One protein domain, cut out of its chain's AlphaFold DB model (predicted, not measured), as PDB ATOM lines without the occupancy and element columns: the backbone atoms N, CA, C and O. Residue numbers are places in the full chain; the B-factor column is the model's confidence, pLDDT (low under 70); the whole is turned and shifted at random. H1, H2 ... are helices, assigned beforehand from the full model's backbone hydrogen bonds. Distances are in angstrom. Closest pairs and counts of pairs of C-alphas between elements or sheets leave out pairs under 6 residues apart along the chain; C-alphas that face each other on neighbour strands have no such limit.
ATOM      1  N   VAL A   2       4.166  18.694 -41.491       30.44
ATOM      2  CA  VAL A   2       3.853  20.129 -41.352       30.44
ATOM      3  C   VAL A   2       5.017  20.930 -41.925       30.44
ATOM      4  O   VAL A   2       6.132  20.855 -41.416       30.44
ATOM      5  N   ALA A   3       4.757  21.647 -43.017       32.25
ATOM      6  CA  ALA A   3       5.704  22.550 -43.655       32.25
ATOM      7  C   ALA A   3       6.167  23.627 -42.658       32.25
ATOM      8  O   ALA A   3       5.348  24.280 -42.009       32.25
ATOM      9  N   GLY A   4       7.488  23.770 -42.524       38.12
ATOM     10  CA  GLY A   4       8.145  24.621 -41.536       38.12
ATOM     11  C   GLY A   4       7.729  26.081 -41.656       38.12
ATOM     12  O   GLY A   4       8.093  26.770 -42.610       38.12
ATOM     13  N   ARG A   5       6.982  26.564 -40.665       32.94
ATOM     14  CA  ARG A   5       6.641  27.977 -40.557       32.94
ATOM     15  C   ARG A   5       7.815  28.721 -39.914       32.94
ATOM     16  O   ARG A   5       8.301  28.331 -38.856       32.94
ATOM     17  N   ARG A   6       8.290  29.772 -40.585       39.25
ATOM     18  CA  ARG A   6       9.403  30.634 -40.159       39.25
ATOM     19  C   ARG A   6       8.824  31.977 -39.722       39.25
ATOM     20  O   ARG A   6       8.009  32.531 -40.452       39.25
ATOM     21  N   ALA A   7       9.243  32.500 -38.576       45.94
ATOM     22  CA  ALA A   7       8.857  33.833 -38.116       45.94
ATOM     23  C   ALA A   7      10.096  34.737 -37.971       45.94
ATOM     24  O   ALA A   7      11.215  34.251 -37.796       45.94
ATOM     25  N   ILE A   8       9.898  36.050 -38.122       50.75
ATOM     26  CA  ILE A   8      10.940  37.088 -38.095       50.75
ATOM     27  C   ILE A   8      10.615  38.037 -36.939       50.75
ATOM     28  O   ILE A   8       9.472  38.468 -36.810       50.75
ATOM     29  N   VAL A   9      11.607  38.360 -36.109       53.06
ATOM     30  CA  VAL A   9      11.503  39.422 -35.095       53.06
ATOM     31  C   VAL A   9      12.037  40.699 -35.741       53.06
ATOM     32  O   VAL A   9      13.134  40.678 -36.294       53.06
ATOM     33  N   LEU A  10      11.254  41.781 -35.756       44.94
ATOM     34  CA  LEU A  10      11.647  43.031 -36.413       44.94
ATOM     35  C   LEU A  10      12.609  43.856 -35.527       44.94
ATOM     36  O   LEU A  10      12.468  43.827 -34.305       44.94
ATOM     37  N   PRO A  11      13.546  44.635 -36.107       47.53
ATOM     38  CA  PRO A  11      14.570  45.382 -35.356       47.53
ATOM     39  C   PRO A  11      14.055  46.566 -34.513       47.53
ATOM     40  O   PRO A  11      14.855  47.255 -33.888       47.53
ATOM     41  N   THR A  12      12.750  46.853 -34.518       46.34
ATOM     42  CA  THR A  12      12.150  48.065 -33.924       46.34
ATOM     43  C   THR A  12      11.542  47.859 -32.532       46.34
ATOM     44  O   THR A  12      10.981  48.797 -31.976       46.34
ATOM     45  N   CYS A  13      11.607  46.650 -31.971       53.69
ATOM     46  CA  CYS A  13      10.943  46.310 -30.710       53.69
ATOM     47  C   CYS A  13      11.848  46.550 -29.488       53.69
ATOM     48  O   CYS A  13      13.056  46.299 -29.523       53.69
ATOM     49  N   LEU A  14      11.259  46.991 -28.372       63.31
ATOM     50  CA  LEU A  14      11.962  47.100 -27.088       63.31
ATOM     51  C   LEU A  14      12.330  45.694 -26.570       63.31
ATOM     52  O   LEU A  14      11.616  44.725 -26.829       63.31
ATOM     53  N   ARG A  15      13.416  45.558 -25.788       72.62
ATOM     54  CA  ARG A  15      13.886  44.270 -25.210       72.62
ATOM     55  C   ARG A  15      12.756  43.338 -24.717       72.62
ATOM     56  O   ARG A  15      12.758  42.177 -25.128       72.62
ATOM     57  N   PRO A  16      11.806  43.779 -23.860       73.81
ATOM     58  CA  PRO A  16      10.735  42.905 -23.378       73.81
ATOM     59  C   PRO A  16       9.815  42.395 -24.493       73.81
ATOM     60  O   PRO A  16       9.402  41.242 -24.433       73.81
ATOM     61  N   GLU A  17       9.538  43.194 -25.527       78.81
ATOM     62  CA  GLU A  17       8.731  42.762 -26.674       78.81
ATOM     63  C   GLU A  17       9.471  41.741 -27.533       78.81
ATOM     64  O   GLU A  17       8.888  40.726 -27.897       78.81
ATOM     65  N   CYS A  18      10.759  41.951 -27.811       78.12
ATOM     66  CA  CYS A  18      11.560  40.982 -28.560       78.12
ATOM     67  C   CYS A  18      11.619  39.619 -27.864       78.12
ATOM     68  O   CYS A  18      11.431  38.589 -28.510       78.12
ATOM     69  N   LEU A  19      11.855  39.608 -26.548       80.88
ATOM     70  CA  LEU A  19      11.871  38.370 -25.770       80.88
ATOM     71  C   LEU A  19      10.478  37.739 -25.706       80.88
ATOM     72  O   LEU A  19      10.351  36.531 -25.893       80.88
ATOM     73  N   TYR A  20       9.427  38.540 -25.515       83.31
ATOM     74  CA  TYR A  20       8.045  38.059 -25.538       83.31
ATOM     75  C   TYR A  20       7.693  37.395 -26.876       83.31
ATOM     76  O   TYR A  20       7.188  36.274 -26.889       83.31
ATOM     77  N   LEU A  21       8.024  38.038 -28.000       83.19
ATOM     78  CA  LEU A  21       7.802  37.504 -29.344       83.19
ATOM     79  C   LEU A  21       8.639  36.250 -29.606       83.19
ATOM     80  O   LEU A  21       8.131  35.291 -30.181       83.19
ATOM     81  N   PHE A  22       9.893  36.214 -29.151       84.12
ATOM     82  CA  PHE A  22      10.751  35.035 -29.260       84.12
ATOM     83  C   PHE A  22      10.190  33.841 -28.481       84.12
ATOM     84  O   PHE A  22      10.088  32.736 -29.014       84.12
ATOM     85  N   HIS A  23       9.771  34.053 -27.234       85.38
ATOM     86  CA  HIS A  23       9.144  33.005 -26.432       85.38
ATOM     87  C   HIS A  23       7.789  32.577 -27.009       85.38
ATOM     88  O   HIS A  23       7.500  31.379 -27.037       85.38
ATOM     89  N   GLY A  24       6.999  33.523 -27.522       85.44
ATOM     90  CA  GLY A  24       5.749  33.260 -28.234       85.44
ATOM     91  C   GLY A  24       5.964  32.375 -29.462       85.44
ATOM     92  O   GLY A  24       5.340  31.323 -29.565       85.44
ATOM     93  N   MET A  25       6.930  32.715 -30.326       85.62
ATOM     94  CA  MET A  25       7.240  31.921 -31.523       85.62
ATOM     95  C   MET A  25       7.588  30.472 -31.158       85.62
ATOM     96  O   MET A  25       7.109  29.541 -31.801       85.62
ATOM     97  N   ARG A  26       8.378  30.274 -30.092       83.25
ATOM     98  CA  ARG A  26       8.779  28.942 -29.627       83.25
ATOM     99  C   ARG A  26       7.584  28.154 -29.101       83.25
ATOM    100  O   ARG A  26       7.457  26.971 -29.406       83.25
ATOM    101  N   LYS A  27       6.712  28.805 -28.325       85.88
ATOM    102  CA  LYS A  27       5.492  28.196 -27.778       85.88
ATOM    103  C   LYS A  27       4.539  27.751 -28.887       85.88
ATOM    104  O   LYS A  27       3.948  26.680 -28.783       85.88
ATOM    105  N   ASP A  28       4.457  28.530 -29.959       85.44
ATOM    106  CA  ASP A  28       3.608  28.244 -31.115       85.44
ATOM    107  C   ASP A  28       4.246  27.236 -32.099       85.44
ATOM    108  O   ASP A  28       3.691  26.949 -33.160       85.44
ATOM    109  N   GLY A  29       5.418  26.678 -31.762       82.00
ATOM    110  CA  GLY A  29       6.115  25.659 -32.552       82.00
ATOM    111  C   GLY A  29       6.914  26.201 -33.741       82.00
ATOM    112  O   GLY A  29       7.360  25.421 -34.585       82.00
ATOM    113  N   PHE A  30       7.110  27.519 -33.833       82.31
ATOM    114  CA  PHE A  30       7.963  28.129 -34.849       82.31
ATOM    115  C   PHE A  30       9.428  28.032 -34.434       82.31
ATOM    116  O   PHE A  30       9.791  28.286 -33.285       82.31
ATOM    117  N   GLN A  31      10.284  27.716 -35.405       80.00
ATOM    118  CA  GLN A  31      11.723  27.667 -35.181       80.00
ATOM    119  C   GLN A  31      12.358  29.039 -35.456       80.00
ATOM    120  O   GLN A  31      12.141  29.600 -36.542       80.00
ATOM    121  N   PRO A  32      13.159  29.571 -34.514       80.94
ATOM    122  CA  PRO A  32      14.059  30.686 -34.766       80.94
ATOM    123  C   PRO A  32      14.961  30.406 -35.969       80.94
ATOM    124  O   PRO A  32      15.323  29.263 -36.249       80.94
ATOM    125  N   ASN A  33      15.339  31.456 -36.690       78.44
ATOM    126  CA  ASN A  33      16.199  31.345 -37.864       78.44
ATOM    127  C   ASN A  33      17.411  32.288 -37.757       78.44
ATOM    128  O   ASN A  33      17.609  32.986 -36.762       78.44
ATOM    129  N   HIS A  34      18.213  32.321 -38.819       72.19
ATOM    130  CA  HIS A  34      19.425  33.133 -38.905       72.19
ATOM    131  C   HIS A  34      19.190  34.655 -38.854       72.19
ATOM    132  O   HIS A  34      20.159  35.390 -38.726       72.19
ATOM    133  N   VAL A  35      17.947  35.143 -38.983       77.69
ATOM    134  CA  VAL A  35      17.610  36.565 -38.774       77.69
ATOM    135  C   VAL A  35      17.053  36.835 -37.375       77.69
ATOM    136  O   VAL A  35      17.168  37.951 -36.881       77.69
ATOM    137  N   THR A  36      16.507  35.824 -36.692       80.38
ATOM    138  CA  THR A  36      15.987  35.954 -35.324       80.38
ATOM    139  C   THR A  36      17.103  36.237 -34.318       80.38
ATOM    140  O   THR A  36      16.988  37.155 -33.509       80.38
ATOM    141  N   PHE A  37      18.196  35.471 -34.363       79.44
ATOM    142  CA  PHE A  37      19.266  35.572 -33.367       79.44
ATOM    143  C   PHE A  37      20.033  36.896 -33.390       79.44
ATOM    144  O   PHE A  37      20.243  37.435 -32.307       79.44
ATOM    145  N   PRO A  38      20.398  37.478 -34.549       76.00
ATOM    146  CA  PRO A  38      21.005  38.806 -34.580       76.00
ATOM    147  C   PRO A  38      20.125  39.862 -33.903       76.00
ATOM    148  O   PRO A  38      20.629  40.669 -33.126       76.00
ATOM    149  N   VAL A  39      18.803  39.807 -34.106       79.12
ATOM    150  CA  VAL A  39      17.859  40.733 -33.467       79.12
ATOM    151  C   VAL A  39      17.833  40.523 -31.953       79.12
ATOM    152  O   VAL A  39      18.042  41.486 -31.218       79.12
ATOM    153  N   ILE A  40      17.684  39.284 -31.476       79.19
ATOM    154  CA  ILE A  40      17.694  38.968 -30.035       79.19
ATOM    155  C   ILE A  40      19.018  39.357 -29.371       79.19
ATOM    156  O   ILE A  40      19.020  40.005 -28.326       79.19
ATOM    157  N   ILE A  41      20.149  39.042 -30.006       76.56
ATOM    158  CA  ILE A  41      21.474  39.428 -29.517       76.56
ATOM    159  C   ILE A  41      21.575  40.957 -29.476       76.56
ATOM    160  O   ILE A  41      22.001  41.494 -28.461       76.56
ATOM    161  N   SER A  42      21.128  41.683 -30.505       71.62
ATOM    162  CA  SER A  42      21.220  43.150 -30.552       71.62
ATOM    163  C   SER A  42      20.394  43.868 -29.469       71.62
ATOM    164  O   SER A  42      20.883  44.824 -28.864       71.62
ATOM    165  N   VAL A  43      19.191  43.391 -29.135       72.44
ATOM    166  CA  VAL A  43      18.310  44.058 -28.151       72.44
ATOM    167  C   VAL A  43      18.652  43.741 -26.692       72.44
ATOM    168  O   VAL A  43      18.345  44.538 -25.802       72.44
ATOM    169  N   CYS A  44      19.364  42.644 -26.419       66.81
ATOM    170  CA  CYS A  44      19.920  42.314 -25.095       66.81
ATOM    171  C   CYS A  44      21.168  43.166 -24.755       66.81
ATOM    172  O   CYS A  44      22.144  42.686 -24.193       66.81
ATOM    173  N   GLY A  45      21.204  44.425 -25.209       55.25
ATOM    174  CA  GLY A  45      22.409  45.247 -25.387       55.25
ATOM    175  C   GLY A  45      22.723  46.329 -24.386       55.25
ATOM    176  O   GLY A  45      23.438  47.257 -24.744       55.25
ATOM    177  N   HIS A  46      22.193  46.250 -23.174       56.03
ATOM    178  CA  HIS A  46      22.566  47.207 -22.138       56.03
ATOM    179  C   HIS A  46      23.683  46.628 -21.262       56.03
ATOM    180  O   HIS A  46      23.762  45.417 -21.036       56.03
ATOM    181  N   SER A  47      24.567  47.513 -20.797       50.44
ATOM    182  CA  SER A  47      25.687  47.212 -19.903       50.44
ATOM    183  C   SER A  47      25.240  46.313 -18.742       50.44
ATOM    184  O   SER A  47      24.374  46.703 -17.961       50.44
ATOM    185  N   GLY A  48      25.810  45.104 -18.655       59.81
ATOM    186  CA  GLY A  48      25.519  44.111 -17.608       59.81
ATOM    187  C   GLY A  48      24.966  42.759 -18.091       59.81
ATOM    188  O   GLY A  48      24.903  41.829 -17.298       59.81
ATOM    189  N   GLN A  49      24.604  42.611 -19.373       69.81
ATOM    190  CA  GLN A  49      23.934  41.403 -19.911       69.81
ATOM    191  C   GLN A  49      24.803  40.577 -20.879       69.81
ATOM    192  O   GLN A  49      24.306  39.847 -21.736       69.81
ATOM    193  N   VAL A  50      26.130  40.672 -20.744       72.62
ATOM    194  CA  VAL A  50      27.093  39.969 -21.612       72.62
ATOM    195  C   VAL A  50      26.856  38.456 -21.629       72.62
ATOM    196  O   VAL A  50      26.871  37.840 -22.694       72.62
ATOM    197  N   GLU A  51      26.601  37.864 -20.464       77.62
ATOM    198  CA  GLU A  51      26.364  36.422 -20.336       77.62
ATOM    199  C   GLU A  51      25.078  35.977 -21.039       77.62
ATOM    200  O   GLU A  51      25.035  34.901 -21.634       77.62
ATOM    201  N   GLU A  52      24.057  36.834 -21.070       77.50
ATOM    202  CA  GLU A  52      22.800  36.545 -21.757       77.50
ATOM    203  C   GLU A  52      22.983  36.553 -23.284       77.50
ATOM    204  O   GLU A  52      22.546  35.636 -23.980       77.50
ATOM    205  N   ARG A  53      23.720  37.528 -23.830       77.31
ATOM    206  CA  ARG A  53      24.066  37.527 -25.262       77.31
ATOM    207  C   ARG A  53      24.940  36.331 -25.646       77.31
ATOM    208  O   ARG A  53      24.684  35.705 -26.674       77.31
ATOM    209  N   LYS A  54      25.930  35.970 -24.819       80.56
ATOM    210  CA  LYS A  54      26.737  34.748 -25.013       80.56
ATOM    211  C   LYS A  54      25.859  33.499 -25.016       80.56
ATOM    212  O   LYS A  54      26.078  32.605 -25.832       80.56
ATOM    213  N   HIS A  55      24.866  33.438 -24.130       84.94
ATOM    214  CA  HIS A  55      23.902  32.346 -24.089       84.94
ATOM    215  C   HIS A  55      23.132  32.237 -25.411       84.94
ATOM    216  O   HIS A  55      23.177  31.180 -26.037       84.94
ATOM    217  N   TYR A  56      22.529  33.325 -25.905       82.31
ATOM    218  CA  TYR A  56      21.790  33.299 -27.175       82.31
ATOM    219  C   TYR A  56      22.674  32.974 -28.389       82.31
ATOM    220  O   TYR A  56      22.267  32.198 -29.260       82.31
ATOM    221  N   PHE A  57      23.904  33.491 -28.433       82.94
ATOM    222  CA  PHE A  57      24.869  33.130 -29.475       82.94
ATOM    223  C   PHE A  57      25.198  31.629 -29.445       82.94
ATOM    224  O   PHE A  57      25.156  30.958 -30.474       82.94
ATOM    225  N   ASN A  58      25.433  31.062 -28.258       82.88
ATOM    226  CA  ASN A  58      25.681  29.627 -28.104       82.88
ATOM    227  C   ASN A  58      24.458  28.776 -28.467       82.88
ATOM    228  O   ASN A  58      24.616  27.749 -29.131       82.88
ATOM    229  N   CYS A  59      23.253  29.193 -28.071       82.38
ATOM    230  CA  CYS A  59      22.004  28.523 -28.437       82.38
ATOM    231  C   CYS A  59      21.848  28.436 -29.956       82.38
ATOM    232  O   CYS A  59      21.488  27.372 -30.456       82.38
ATOM    233  N   THR A  60      22.204  29.499 -30.690       80.88
ATOM    234  CA  THR A  60      22.146  29.541 -32.164       80.88
ATOM    235  C   THR A  60      22.776  28.287 -32.781       80.88
ATOM    236  O   THR A  60      22.148  27.616 -33.596       80.88
ATOM    237  N   THR A  61      23.974  27.903 -32.324       77.75
ATOM    238  CA  THR A  61      24.680  26.718 -32.844       77.75
ATOM    239  C   THR A  61      24.274  25.425 -32.131       77.75
ATOM    240  O   THR A  61      24.009  24.424 -32.788       77.75
ATOM    241  N   LYS A  62      24.230  25.421 -30.791       80.19
ATOM    242  CA  LYS A  62      24.070  24.194 -29.988       80.19
ATOM    243  C   LYS A  62      22.637  23.669 -29.936       80.19
ATOM    244  O   LYS A  62      22.442  22.463 -29.903       80.19
ATOM    245  N   GLU A  63      21.658  24.566 -29.875       80.69
ATOM    246  CA  GLU A  63      20.242  24.219 -29.697       80.69
ATOM    247  C   GLU A  63      19.500  24.226 -31.037       80.69
ATOM    248  O   GLU A  63      18.682  23.345 -31.289       80.69
ATOM    249  N   TYR A  64      19.817  25.178 -31.922       80.31
ATOM    250  CA  TYR A  64      19.100  25.353 -33.192       80.31
ATOM    251  C   TYR A  64      19.873  24.856 -34.419       80.31
ATOM    252  O   TYR A  64      19.320  24.851 -35.518       80.31
ATOM    253  N   GLY A  65      21.134  24.431 -34.262       78.94
ATOM    254  CA  GLY A  65      21.959  23.934 -35.371       78.94
ATOM    255  C   GLY A  65      22.224  24.980 -36.459       78.94
ATOM    256  O   GLY A  65      22.529  24.628 -37.597       78.94
ATOM    257  N   ILE A  66      22.073  26.267 -36.141       79.81
ATOM    258  CA  ILE A  66      22.262  27.364 -37.084       79.81
ATOM    259  C   ILE A  66      23.739  27.733 -37.077       79.81
ATOM    260  O   ILE A  66      24.282  28.162 -36.059       79.81
ATOM    261  N   THR A  67      24.385  27.589 -38.232       77.50
ATOM    262  CA  THR A  67      25.759  28.048 -38.428       77.50
ATOM    263  C   THR A  67      25.808  29.575 -38.307       77.50
ATOM    264  O   THR A  67      25.138  30.256 -39.094       77.50
ATOM    265  N   PRO A  68      26.583  30.130 -37.357       74.50
ATOM    266  CA  PRO A  68      26.753  31.570 -37.237       74.50
ATOM    267  C   PRO A  68      27.306  32.157 -38.535       74.50
ATOM    268  O   PRO A  68      28.209  31.602 -39.161       74.50
ATOM    269  N   ARG A  69      26.742  33.290 -38.940       75.56
ATOM    270  CA  ARG A  69      27.187  34.051 -40.111       75.56
ATOM    271  C   ARG A  69      27.821  35.365 -39.686       75.56
ATOM    272  O   ARG A  69      27.712  35.757 -38.526       75.56
TER     273      ARG A  69
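What this domain is: This is residues 2 to 69 of the 152 residues of an uncharacterized protein of Capsicum annuum (UniProt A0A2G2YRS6). Three helices run up and down in two successive hairpins, H2 packing on both H1 and H3, and a long lead-in, residues 2 to 14, comes before H1. The printed part has 68 residues with three named helices, H1, H2, H3, and no named strand: all helix. It is compact, radius of gyration of the C-alphas 11.8 A, yet elongated, spanning 41 by 24 by 19 A.

Where its parts are: Find C-alpha 15 at (13.886, 44.270, -25.210); from there H1, residues 15 to 27, runs 18.3 A. H2, residues 36 to 43, covers 11.1 A. H3, residues 50 to 62, runs 18.1 A to C-alpha 62 at (24.070, 24.194, -29.988).

How they stand to each other: H1 touches H2 with residues 15 to 19 alone; their closest C-alphas, Arg 15 and Val 43, are 5.3 A apart. This hairpin has a shallow tilt of 23 degrees, opposite ways. H2 and H3, also a hairpin, touch, closest at C-alphas Ile 41 and Arg 53, 5.3 A, with a shallow tilt of 5 degrees, opposite ways. H1 and H3 are apart. Each O i to N i+4 pair is within hydrogen-bond range in H1 and H2, and 8 of 9 in H3.

The domain as a whole: The farthest C-alphas, Val 2 and Ser 47, are 40.9 A apart. The printed part has no cut, and both links are short. Look for pLDDT under 70 at residues 2 to 14 and 44 to 49.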